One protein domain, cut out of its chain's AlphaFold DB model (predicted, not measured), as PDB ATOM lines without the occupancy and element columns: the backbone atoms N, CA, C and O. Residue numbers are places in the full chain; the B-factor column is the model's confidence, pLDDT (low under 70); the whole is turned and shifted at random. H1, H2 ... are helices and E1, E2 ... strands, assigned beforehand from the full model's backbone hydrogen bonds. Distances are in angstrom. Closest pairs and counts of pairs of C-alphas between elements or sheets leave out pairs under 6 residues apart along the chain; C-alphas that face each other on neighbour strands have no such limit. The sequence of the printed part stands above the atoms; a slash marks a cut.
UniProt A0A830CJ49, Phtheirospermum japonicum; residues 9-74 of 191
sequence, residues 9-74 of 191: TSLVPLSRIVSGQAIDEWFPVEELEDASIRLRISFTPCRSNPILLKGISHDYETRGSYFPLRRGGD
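Overview. This is residues 9 to 74 of the 191 residues of a protein of Phtheirospermum japonicum (UniProt A0A830CJ49). Little regular structure: a two-stranded antiparallel hairpin, E1 and E2, has the short helix H1 near one end, and beyond E2 a long winding arm runs out through the small helix H2, making the length. The 66 printed residues hold H1, E1, E2 and H2 in that order, class mixed, with only 21 residues in named elements. The whole is extended, radius of gyration of the C-alphas 18.5 A, spanning 61 by 26 by 15 A.

Along the chain. E1, residues 23 to 28, begins at C-alpha 23 (-12.298, -58.589, -12.015) and is 14.3 A long. E2, residues 36 to 41, is 15.4 A. H1 is residues 14 to 18; H2, residues 50 to 53, ends at C-alpha 53 (-7.956, -34.153, -12.538).

Arrangement. E1 and E2 are antiparallel at 157 degrees, with N 23 and O 41 2.9 A apart, within hydrogen-bond range. The closest C-alphas of H1 and E2, Ile 17 and Ile 41, are 7.7 A apart. H2 is apart from H1 and E1. H1's O i to N i+4 pair is within hydrogen-bond range; H2 is too short for one.

Size, cuts and confidence. The C-alphas of Glu 33 and Asp 74, the two farthest apart, are 60.8 A apart. Residues 52 to 58 and 62 to 68 stand free. The printed part has no cut and no long link; residue 58 is under pLDDT 70.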
ATOM      1  N   THR A   9     -29.100 -64.337 -17.560       94.31
ATOM      2  CA  THR A   9     -28.555 -63.123 -16.920       94.31
ATOM      3  C   THR A   9     -27.398 -63.483 -15.994       94.31
ATOM      4  O   THR A   9     -27.390 -64.551 -15.404       94.31
ATOM      5  N   SER A  10     -26.397 -62.615 -15.844       95.06
ATOM      6  CA  SER A  10     -25.320 -62.814 -14.867       95.06
ATOM      7  C   SER A  10     -25.090 -61.536 -14.067       95.06
ATOM      8  O   SER A  10     -25.087 -60.440 -14.635       95.06
ATOM      9  N   LEU A  11     -24.920 -61.665 -12.749       94.06
ATOM     10  CA  LEU A  11     -24.842 -60.536 -11.823       94.06
ATOM     11  C   LEU A  11     -23.431 -60.362 -11.255       94.06
ATOM     12  O   LEU A  11     -22.850 -61.274 -10.669       94.06
ATOM     13  N   VAL A  12     -22.911 -59.136 -11.353       94.81
ATOM     14  CA  VAL A  12     -21.672 -58.716 -10.688       94.81
ATOM     15  C   VAL A  12     -22.031 -57.689  -9.611       94.81
ATOM     16  O   VAL A  12     -22.540 -56.617  -9.951       94.81
ATOM     17  N   PRO A  13     -21.777 -57.960  -8.316       94.31
ATOM     18  CA  PRO A  13     -22.108 -57.016  -7.255       94.31
ATOM     19  C   PRO A  13     -21.407 -55.667  -7.440       94.31
ATOM     20  O   PRO A  13     -20.187 -55.603  -7.616       94.31
ATOM     21  N   LEU A  14     -22.164 -54.574  -7.319       94.38
ATOM     22  CA  LEU A  14     -21.634 -53.217  -7.486       94.38
ATOM     23  C   LEU A  14     -20.482 -52.917  -6.516       94.38
ATOM     24  O   LEU A  14     -19.527 -52.251  -6.905       94.38
ATOM     25  N   SER A  15     -20.533 -53.448  -5.289       94.81
ATOM     26  CA  SER A  15     -19.463 -53.326  -4.289       94.81
ATOM     27  C   SER A  15     -18.101 -53.798  -4.816       94.81
ATOM     28  O   SER A  15     -17.083 -53.173  -4.518       94.81
ATOM     29  N   ARG A  16     -18.077 -54.843  -5.656       93.31
ATOM     30  CA  ARG A  16     -16.854 -55.336  -6.305       93.31
ATOM     31  C   ARG A  16     -16.352 -54.363  -7.362       93.31
ATOM     32  O   ARG A  16     -15.159 -54.098  -7.420       93.31
ATOM     33  N   ILE A  17     -17.255 -53.782  -8.146       93.19
ATOM     34  CA  ILE A  17     -16.913 -52.825  -9.205       93.19
ATOM     35  C   ILE A  17     -16.349 -51.534  -8.596       93.19
ATOM     36  O   ILE A  17     -15.271 -51.083  -8.980       93.19
ATOM     37  N   VAL A  18     -17.035 -50.951  -7.607       92.56
ATOM     38  CA  VAL A  18     -16.623 -49.669  -7.003       92.56
ATOM     39  C   VAL A  18     -15.353 -49.772  -6.162       92.56
ATOM     40  O   VAL A  18     -14.732 -48.744  -5.894       92.56
ATOM     41  N   SER A  19     -14.943 -50.987  -5.779       90.69
ATOM     42  CA  SER A  19     -13.657 -51.226  -5.113       90.69
ATOM     43  C   SER A  19     -12.454 -50.807  -5.971       90.69
ATOM     44  O   SER A  19     -11.383 -50.537  -5.433       90.69
ATOM     45  N   GLY A  20     -12.622 -50.749  -7.301       87.38
ATOM     46  CA  GLY A  20     -11.552 -50.472  -8.262       87.38
ATOM     47  C   GLY A  20     -10.614 -51.657  -8.521       87.38
ATOM     48  O   GLY A  20      -9.726 -51.545  -9.363       87.38
ATOM     49  N   GLN A  21     -10.802 -52.792  -7.839       91.94
ATOM     50  CA  GLN A  21     -10.059 -54.017  -8.131       91.94
ATOM     51  C   GLN A  21     -10.493 -54.593  -9.483       91.94
ATOM     52  O   GLN A  21     -11.681 -54.626  -9.808       91.94
ATOM     53  N   ALA A  22      -9.521 -55.044 -10.280       94.38
ATOM     54  CA  ALA A  22      -9.804 -55.713 -11.543       94.38
ATOM     55  C   ALA A  22     -10.494 -57.058 -11.280       94.38
ATOM     56  O   ALA A  22     -10.061 -57.831 -10.428       94.38
ATOM     57  N   ILE A  23     -11.553 -57.331 -12.036       96.38
ATOM     58  CA  ILE A  23     -12.298 -58.589 -12.015       96.38
ATOM     59  C   ILE A  23     -11.924 -59.345 -13.291       96.38
ATOM     60  O   ILE A  23     -11.982 -58.764 -14.371       96.38
ATOM     61  N   ASP A  24     -11.540 -60.615 -13.181       97.06
ATOM     62  CA  ASP A  24     -11.327 -61.541 -14.306       97.06
ATOM     63  C   ASP A  24     -11.729 -62.948 -13.851       97.06
ATOM     64  O   ASP A  24     -10.897 -63.751 -13.431       97.06
ATOM     65  N   GLU A  25     -13.034 -63.201 -13.832       96.25
ATOM     66  CA  GLU A  25     -13.628 -64.363 -13.168       96.25
ATOM     67  C   GLU A  25     -14.818 -64.912 -13.960       96.25
ATOM     68  O   GLU A  25     -15.372 -64.241 -14.837       96.25
ATOM     69  N   TRP A  26     -15.203 -66.147 -13.639       97.06
ATOM     70  CA  TRP A  26     -16.423 -66.778 -14.130       97.06
ATOM     71  C   TRP A  26     -17.595 -66.428 -13.219       97.06
ATOM     72  O   TRP A  26     -17.505 -66.586 -12.003       97.06
ATOM     73  N   PHE A  27     -18.693 -65.985 -13.820       95.50
ATOM     74  CA  PHE A  27     -19.947 -65.708 -13.136       95.50
ATOM     75  C   PHE A  27     -21.017 -66.673 -13.641       95.50
ATOM     76  O   PHE A  27     -21.120 -66.862 -14.858       95.50
ATOM     77  N   PRO A  28     -21.808 -67.288 -12.745       95.69
ATOM     78  CA  PRO A  28     -22.891 -68.164 -13.161       95.69
ATOM     79  C   PRO A  28     -23.925 -67.377 -13.970       95.69
ATOM     80  O   PRO A  28     -24.129 -66.177 -13.747       95.69
ATOM     81  N   VAL A  29     -24.556 -68.055 -14.923       95.94
ATOM     82  CA  VAL A  29     -25.706 -67.519 -15.651       95.94
ATOM     83  C   VAL A  29     -26.970 -68.017 -14.951       95.94
ATOM     84  O   VAL A  29     -27.171 -69.217 -14.809       95.94
ATOM     85  N   GLU A  30     -27.792 -67.094 -14.466       91.81
ATOM     86  CA  GLU A  30     -29.084 -67.377 -13.845       91.81
ATOM     87  C   GLU A  30     -29.983 -68.154 -14.811       91.81
ATOM     88  O   GLU A  30     -29.947 -67.922 -16.019       91.81
ATOM     89  N   GLU A  31     -30.790 -69.066 -14.265       85.50
ATOM     90  CA  GLU A  31     -31.745 -69.908 -15.007       85.50
ATOM     91  C   GLU A  31     -31.112 -70.929 -15.975       85.50
ATOM     92  O   GLU A  31     -31.839 -71.683 -16.619       85.50
ATOM     93  N   LEU A  32     -29.777 -71.028 -16.024       90.00
ATOM     94  CA  LEU A  32     -29.053 -72.055 -16.772       90.00
ATOM     95  C   LEU A  32     -28.200 -72.922 -15.841       90.00
ATOM     96  O   LEU A  32     -27.278 -72.442 -15.180       90.00
ATOM     97  N   GLU A  33     -28.477 -74.224 -15.828       89.38
ATOM     98  CA  GLU A  33     -27.635 -75.196 -15.131       89.38
ATOM     99  C   GLU A  33     -26.263 -75.302 -15.811       89.38
ATOM    100  O   GLU A  33     -26.159 -75.317 -17.038       89.38
ATOM    101  N   ASP A  34     -25.204 -75.338 -14.999       90.31
ATOM    102  CA  ASP A  34     -23.807 -75.495 -15.427       90.31
ATOM    103  C   ASP A  34     -23.307 -74.488 -16.486       90.31
ATOM    104  O   ASP A  34     -22.307 -74.721 -17.171       90.31
ATOM    105  N   ALA A  35     -23.948 -73.321 -16.595       95.06
ATOM    106  CA  ALA A  35     -23.524 -72.248 -17.487       95.06
ATOM    107  C   ALA A  35     -22.822 -71.120 -16.722       95.06
ATOM    108  O   ALA A  35     -23.264 -70.657 -15.670       95.06
ATOM    109  N   SER A  36     -21.708 -70.632 -17.266       95.81
ATOM    110  CA  SER A  36     -20.986 -69.482 -16.718       95.81
ATOM    111  C   SER A  36     -20.439 -68.597 -17.829       95.81
ATOM    112  O   SER A  36     -20.092 -69.071 -18.910       95.81
ATOM    113  N   ILE A  37     -20.315 -67.303 -17.545       95.94
ATOM    114  CA  ILE A  37     -19.685 -66.320 -18.422       95.94
ATOM    115  C   ILE A  37     -18.436 -65.756 -17.757       95.94
ATOM    116  O   ILE A  37     -18.448 -65.374 -16.588       95.94
ATOM    117  N   ARG A  38     -17.333 -65.697 -18.504       96.56
ATOM    118  CA  ARG A  38     -16.103 -65.070 -18.023       96.56
ATOM    119  C   ARG A  38     -16.134 -63.582 -18.325       96.56
ATOM    120  O   ARG A  38     -16.200 -63.188 -19.489       96.56
ATOM    121  N   LEU A  39     -16.044 -62.761 -17.286       96.12
ATOM    122  CA  LEU A  39     -16.054 -61.307 -17.407       96.12
ATOM    123  C   LEU A  39     -14.718 -60.739 -16.942       96.12
ATOM    124  O   LEU A  39     -14.265 -61.034 -15.836       96.12
ATOM    125  N   ARG A  40     -14.123 -59.878 -17.776       96.56
ATOM    126  CA  ARG A  40     -12.989 -59.033 -17.397       96.56
ATOM    127  C   ARG A  40     -13.453 -57.585 -17.276       96.56
ATOM    128  O   ARG A  40     -13.778 -56.961 -18.283       96.56
ATOM    129  N   ILE A  41     -13.497 -57.062 -16.053       95.81
ATOM    130  CA  ILE A  41     -14.038 -55.736 -15.735       95.81
ATOM    131  C   ILE A  41     -12.996 -54.933 -14.960       95.81
ATOM    132  O   ILE A  41     -12.432 -55.399 -13.973       95.81
ATOM    133  N   SER A  42     -12.778 -53.692 -15.384       93.12
ATOM    134  CA  SER A  42     -11.967 -52.713 -14.665       93.12
ATOM    135  C   SER A  42     -12.739 -51.407 -14.549       93.12
ATOM    136  O   SER A  42     -13.195 -50.871 -15.560       93.12
ATOM    137  N   PHE A  43     -12.847 -50.872 -13.338       93.19
ATOM    138  CA  PHE A  43     -13.480 -49.583 -13.085       93.19
ATOM    139  C   PHE A  43     -12.460 -48.608 -12.504       93.19
ATOM    140  O   PHE A  43     -11.783 -48.907 -11.527       93.19
ATOM    141  N   THR A  44     -12.357 -47.426 -13.109       90.06
ATOM    142  CA  THR A  44     -11.523 -46.331 -12.601       90.06
ATOM    143  C   THR A  44     -12.433 -45.171 -12.198       90.06
ATOM    144  O   THR A  44     -13.011 -44.535 -13.080       90.06
ATOM    145  N   PRO A  45     -12.577 -44.867 -10.894       89.31
ATOM    146  CA  PRO A  45     -13.337 -43.704 -10.444       89.31
ATOM    147  C   PRO A  45     -12.816 -42.400 -11.066       89.31
ATOM    148  O   PRO A  45     -11.607 -42.180 -11.131       89.31
ATOM    149  N   CYS A  46     -13.708 -41.476 -11.448       87.56
ATOM    150  CA  CYS A  46     -13.296 -40.202 -12.061       87.56
ATOM    151  C   CYS A  46     -12.319 -39.413 -11.176       87.56
ATOM    152  O   CYS A  46     -11.315 -38.898 -11.658       87.56
ATOM    153  N   ARG A  47     -12.575 -39.393  -9.860       86.44
ATOM    154  CA  ARG A  47     -11.738 -38.721  -8.851       86.44
ATOM    155  C   ARG A  47     -10.333 -39.305  -8.696       86.44
ATOM    156  O   ARG A  47      -9.490 -38.662  -8.089       86.44
ATOM    157  N   SER A  48     -10.097 -40.524  -9.174       85.06
ATOM    158  CA  SER A  48      -8.787 -41.174  -9.143       85.06
ATOM    159  C   SER A  48      -8.176 -41.291 -10.536       85.06
ATOM    160  O   SER A  48      -7.113 -41.886 -10.667       85.06
ATOM    161  N   ASN A  49      -8.825 -40.747 -11.572       82.44
ATOM    162  CA  ASN A  49      -8.309 -40.742 -12.931       82.44
ATOM    163  C   ASN A  49      -7.393 -39.520 -13.129       82.44
ATOM    164  O   ASN A  49      -7.897 -38.399 -13.240       82.44
ATOM    165  N   PRO A  50      -6.061 -39.699 -13.227       78.12
ATOM    166  CA  PRO A  50      -5.127 -38.578 -13.330       78.12
ATOM    167  C   PRO A  50      -5.343 -37.711 -14.574       78.12
ATOM    168  O   PRO A  50      -4.948 -36.547 -14.571       78.12
ATOM    169  N   ILE A  51      -5.974 -38.262 -15.620       77.38
ATOM    170  CA  ILE A  51      -6.304 -37.544 -16.857       77.38
ATOM    171  C   ILE A  51      -7.395 -36.502 -16.590       77.38
ATOM    172  O   ILE A  51      -7.303 -35.384 -17.080       77.38
ATOM    173  N   LEU A  52      -8.402 -36.841 -15.778       76.75
ATOM    174  CA  LEU A  52      -9.559 -35.974 -15.527       76.75
ATOM    175  C   LEU A  52      -9.284 -34.888 -14.479       76.75
ATOM    176  O   LEU A  52      -9.983 -33.882 -14.439       76.75
ATOM    177  N   LEU A  53      -8.274 -35.079 -13.629       80.38
ATOM    178  CA  LEU A  53      -7.956 -34.153 -12.538       80.38
ATOM    179  C   LEU A  53      -7.105 -32.951 -12.970       80.38
ATOM    180  O   LEU A  53      -7.046 -31.962 -12.246       80.38
ATOM    181  N   LYS A  54      -6.411 -33.032 -14.111       73.69
ATOM    182  CA  LYS A  54      -5.383 -32.053 -14.511       73.69
ATOM    183  C   LYS A  54      -5.845 -31.052 -15.574       73.69
ATOM    184  O   LYS A  54      -5.013 -30.401 -16.197       73.69
ATOM    185  N   GLY A  55      -7.155 -30.901 -15.773       77.56
ATOM    186  CA  GLY A  55      -7.685 -30.065 -16.848       77.56
ATOM    187  C   GLY A  55      -7.198 -30.573 -18.206       77.56
ATOM    188  O   GLY A  55      -7.296 -31.765 -18.498       77.56
ATOM    189  N   ILE A  56      -6.660 -29.685 -19.038       75.38
ATOM    190  CA  ILE A  56      -6.142 -30.078 -20.347       75.38
ATOM    191  C   ILE A  56      -4.771 -30.744 -20.178       75.38
ATOM    192  O   ILE A  56      -3.786 -30.099 -19.822       75.38
ATOM    193  N   SER A  57      -4.709 -32.051 -20.436       70.69
ATOM    194  CA  SER A  57      -3.452 -32.805 -20.411       70.69
ATOM    195  C   SER A  57      -2.509 -32.382 -21.550       70.69
ATOM    196  O   SER A  57      -2.969 -31.977 -22.615       70.69
ATOM    197  N   HIS A  58      -1.193 -32.555 -21.369       69.56
ATOM    198  CA  HIS A  58      -0.187 -32.296 -22.418       69.56
ATOM    199  C   HIS A  58      -0.387 -33.131 -23.698       69.56
ATOM    200  O   HIS A  58       0.160 -32.794 -24.751       69.56
ATOM    201  N   ASP A  59      -1.154 -34.216 -23.595       71.75
ATOM    202  CA  ASP A  59      -1.450 -35.129 -24.692       71.75
ATOM    203  C   ASP A  59      -2.585 -34.600 -25.590       71.75
ATOM    204  O   ASP A  59      -2.630 -34.946 -26.760       71.75
ATOM    205  N   TYR A  60      -3.460 -33.703 -25.095       73.56
ATOM    206  CA  TYR A  60      -4.624 -33.088 -25.786       73.56
ATOM    207  C   TYR A  60      -5.565 -34.051 -26.556       73.56
ATOM    208  O   TYR A  60      -6.549 -33.602 -27.143       73.56
ATOM    209  N   GLU A  61      -5.290 -35.353 -26.567       80.88
ATOM    210  CA  GLU A  61      -5.966 -36.351 -27.382       80.88
ATOM    211  C   GLU A  61      -7.090 -37.050 -26.612       80.88
ATOM    212  O   GLU A  61      -6.951 -37.461 -25.456       80.88
ATOM    213  N   THR A  62      -8.219 -37.229 -27.294       83.94
ATOM    214  CA  THR A  62      -9.329 -38.044 -26.805       83.94
ATOM    215  C   THR A  62      -9.068 -39.503 -27.160       83.94
ATOM    216  O   THR A  62      -9.085 -39.882 -28.328       83.94
ATOM    217  N   ARG A  63      -8.857 -40.355 -26.155       83.69
ATOM    218  CA  ARG A  63      -8.624 -41.789 -26.382       83.69
ATOM    219  C   ARG A  63      -9.844 -42.461 -27.014       83.69
ATOM    220  O   ARG A  63     -10.973 -42.226 -26.594       83.69
ATOM    221  N   GLY A  64      -9.597 -43.356 -27.971       85.25
ATOM    222  CA  GLY A  64     -10.645 -44.152 -28.618       85.25
ATOM    223  C   GLY A  64     -11.479 -43.394 -29.656       85.25
ATOM    224  O   GLY A  64     -12.526 -43.894 -30.060       85.25
ATOM    225  N   SER A  65     -11.050 -42.207 -30.098       91.44
ATOM    226  CA  SER A  65     -11.668 -41.528 -31.238       91.44
ATOM    227  C   SER A  65     -11.210 -42.138 -32.566       91.44
ATOM    228  O   SER A  65     -10.074 -42.581 -32.717       91.44
ATOM    229  N   TYR A  66     -12.098 -42.129 -33.565       95.19
ATOM    230  CA  TYR A  66     -11.752 -42.557 -34.927       95.19
ATOM    231  C   TYR A  66     -10.731 -41.613 -35.585       95.19
ATOM    232  O   TYR A  66      -9.858 -42.048 -36.333       95.19
ATOM    233  N   PHE A  67     -10.833 -40.312 -35.299       92.38
ATOM    234  CA  PHE A  67      -9.893 -39.306 -35.781       92.38
ATOM    235  C   PHE A  67      -8.883 -38.955 -34.680       92.38
ATOM    236  O   PHE A  67      -9.319 -38.560 -33.594       92.38
ATOM    237  N   PRO A  68      -7.570 -39.077 -34.944       90.62
ATOM    238  CA  PRO A  68      -6.534 -38.721 -33.979       90.62
ATOM    239  C   PRO A  68      -6.365 -37.202 -33.869       90.62
ATOM    240  O   PRO A  68      -6.811 -36.445 -34.744       90.62
ATOM    241  N   LEU A  69      -5.662 -36.756 -32.827       90.12
ATOM    242  CA  LEU A  69      -5.294 -35.348 -32.664       90.12
ATOM    243  C   LEU A  69      -4.422 -34.861 -33.837       90.12
ATOM    244  O   LEU A  69      -3.424 -35.483 -34.200       90.12
ATOM    245  N   ARG A  70      -4.757 -33.694 -34.404       90.88
ATOM    246  CA  ARG A  70      -3.947 -33.015 -35.430       90.88
ATOM    247  C   ARG A  70      -3.385 -31.709 -34.878       90.88
ATOM    248  O   ARG A  70      -4.120 -30.913 -34.305       90.88
ATOM    249  N   ARG A  71      -2.082 -31.490 -35.064       90.81
ATOM    250  CA  ARG A  71      -1.373 -30.269 -34.645       90.81
ATOM    251  C   ARG A  71      -1.156 -29.335 -35.838       90.81
ATOM    252  O   ARG A  71      -1.099 -29.796 -36.974       90.81
ATOM    253  N   GLY A  72      -1.026 -28.036 -35.563       92.88
ATOM    254  CA  GLY A  72      -0.826 -27.006 -36.591       92.88
ATOM    255  C   GLY A  72      -2.086 -26.637 -37.379       92.88
ATOM    256  O   GLY A  72      -1.975 -26.029 -38.438       92.88
ATOM    257  N   GLY A  73      -3.270 -27.026 -36.896       92.25
ATOM    258  CA  GLY A  73      -4.535 -26.546 -37.444       92.25
ATOM    259  C   GLY A  73      -4.797 -25.099 -37.035       92.25
ATOM    260  O   GLY A  73      -4.438 -24.699 -35.927       92.25
ATOM    261  N   ASP A  74      -5.442 -24.352 -37.923       95.44
ATOM    262  CA  ASP A  74      -6.015 -23.046 -37.618       95.44
ATOM    263  C   ASP A  74      -7.532 -23.195 -37.478       95.44
ATOM    264  O   ASP A  74      -8.165 -23.916 -38.255       95.44
TER     265      ASP A  74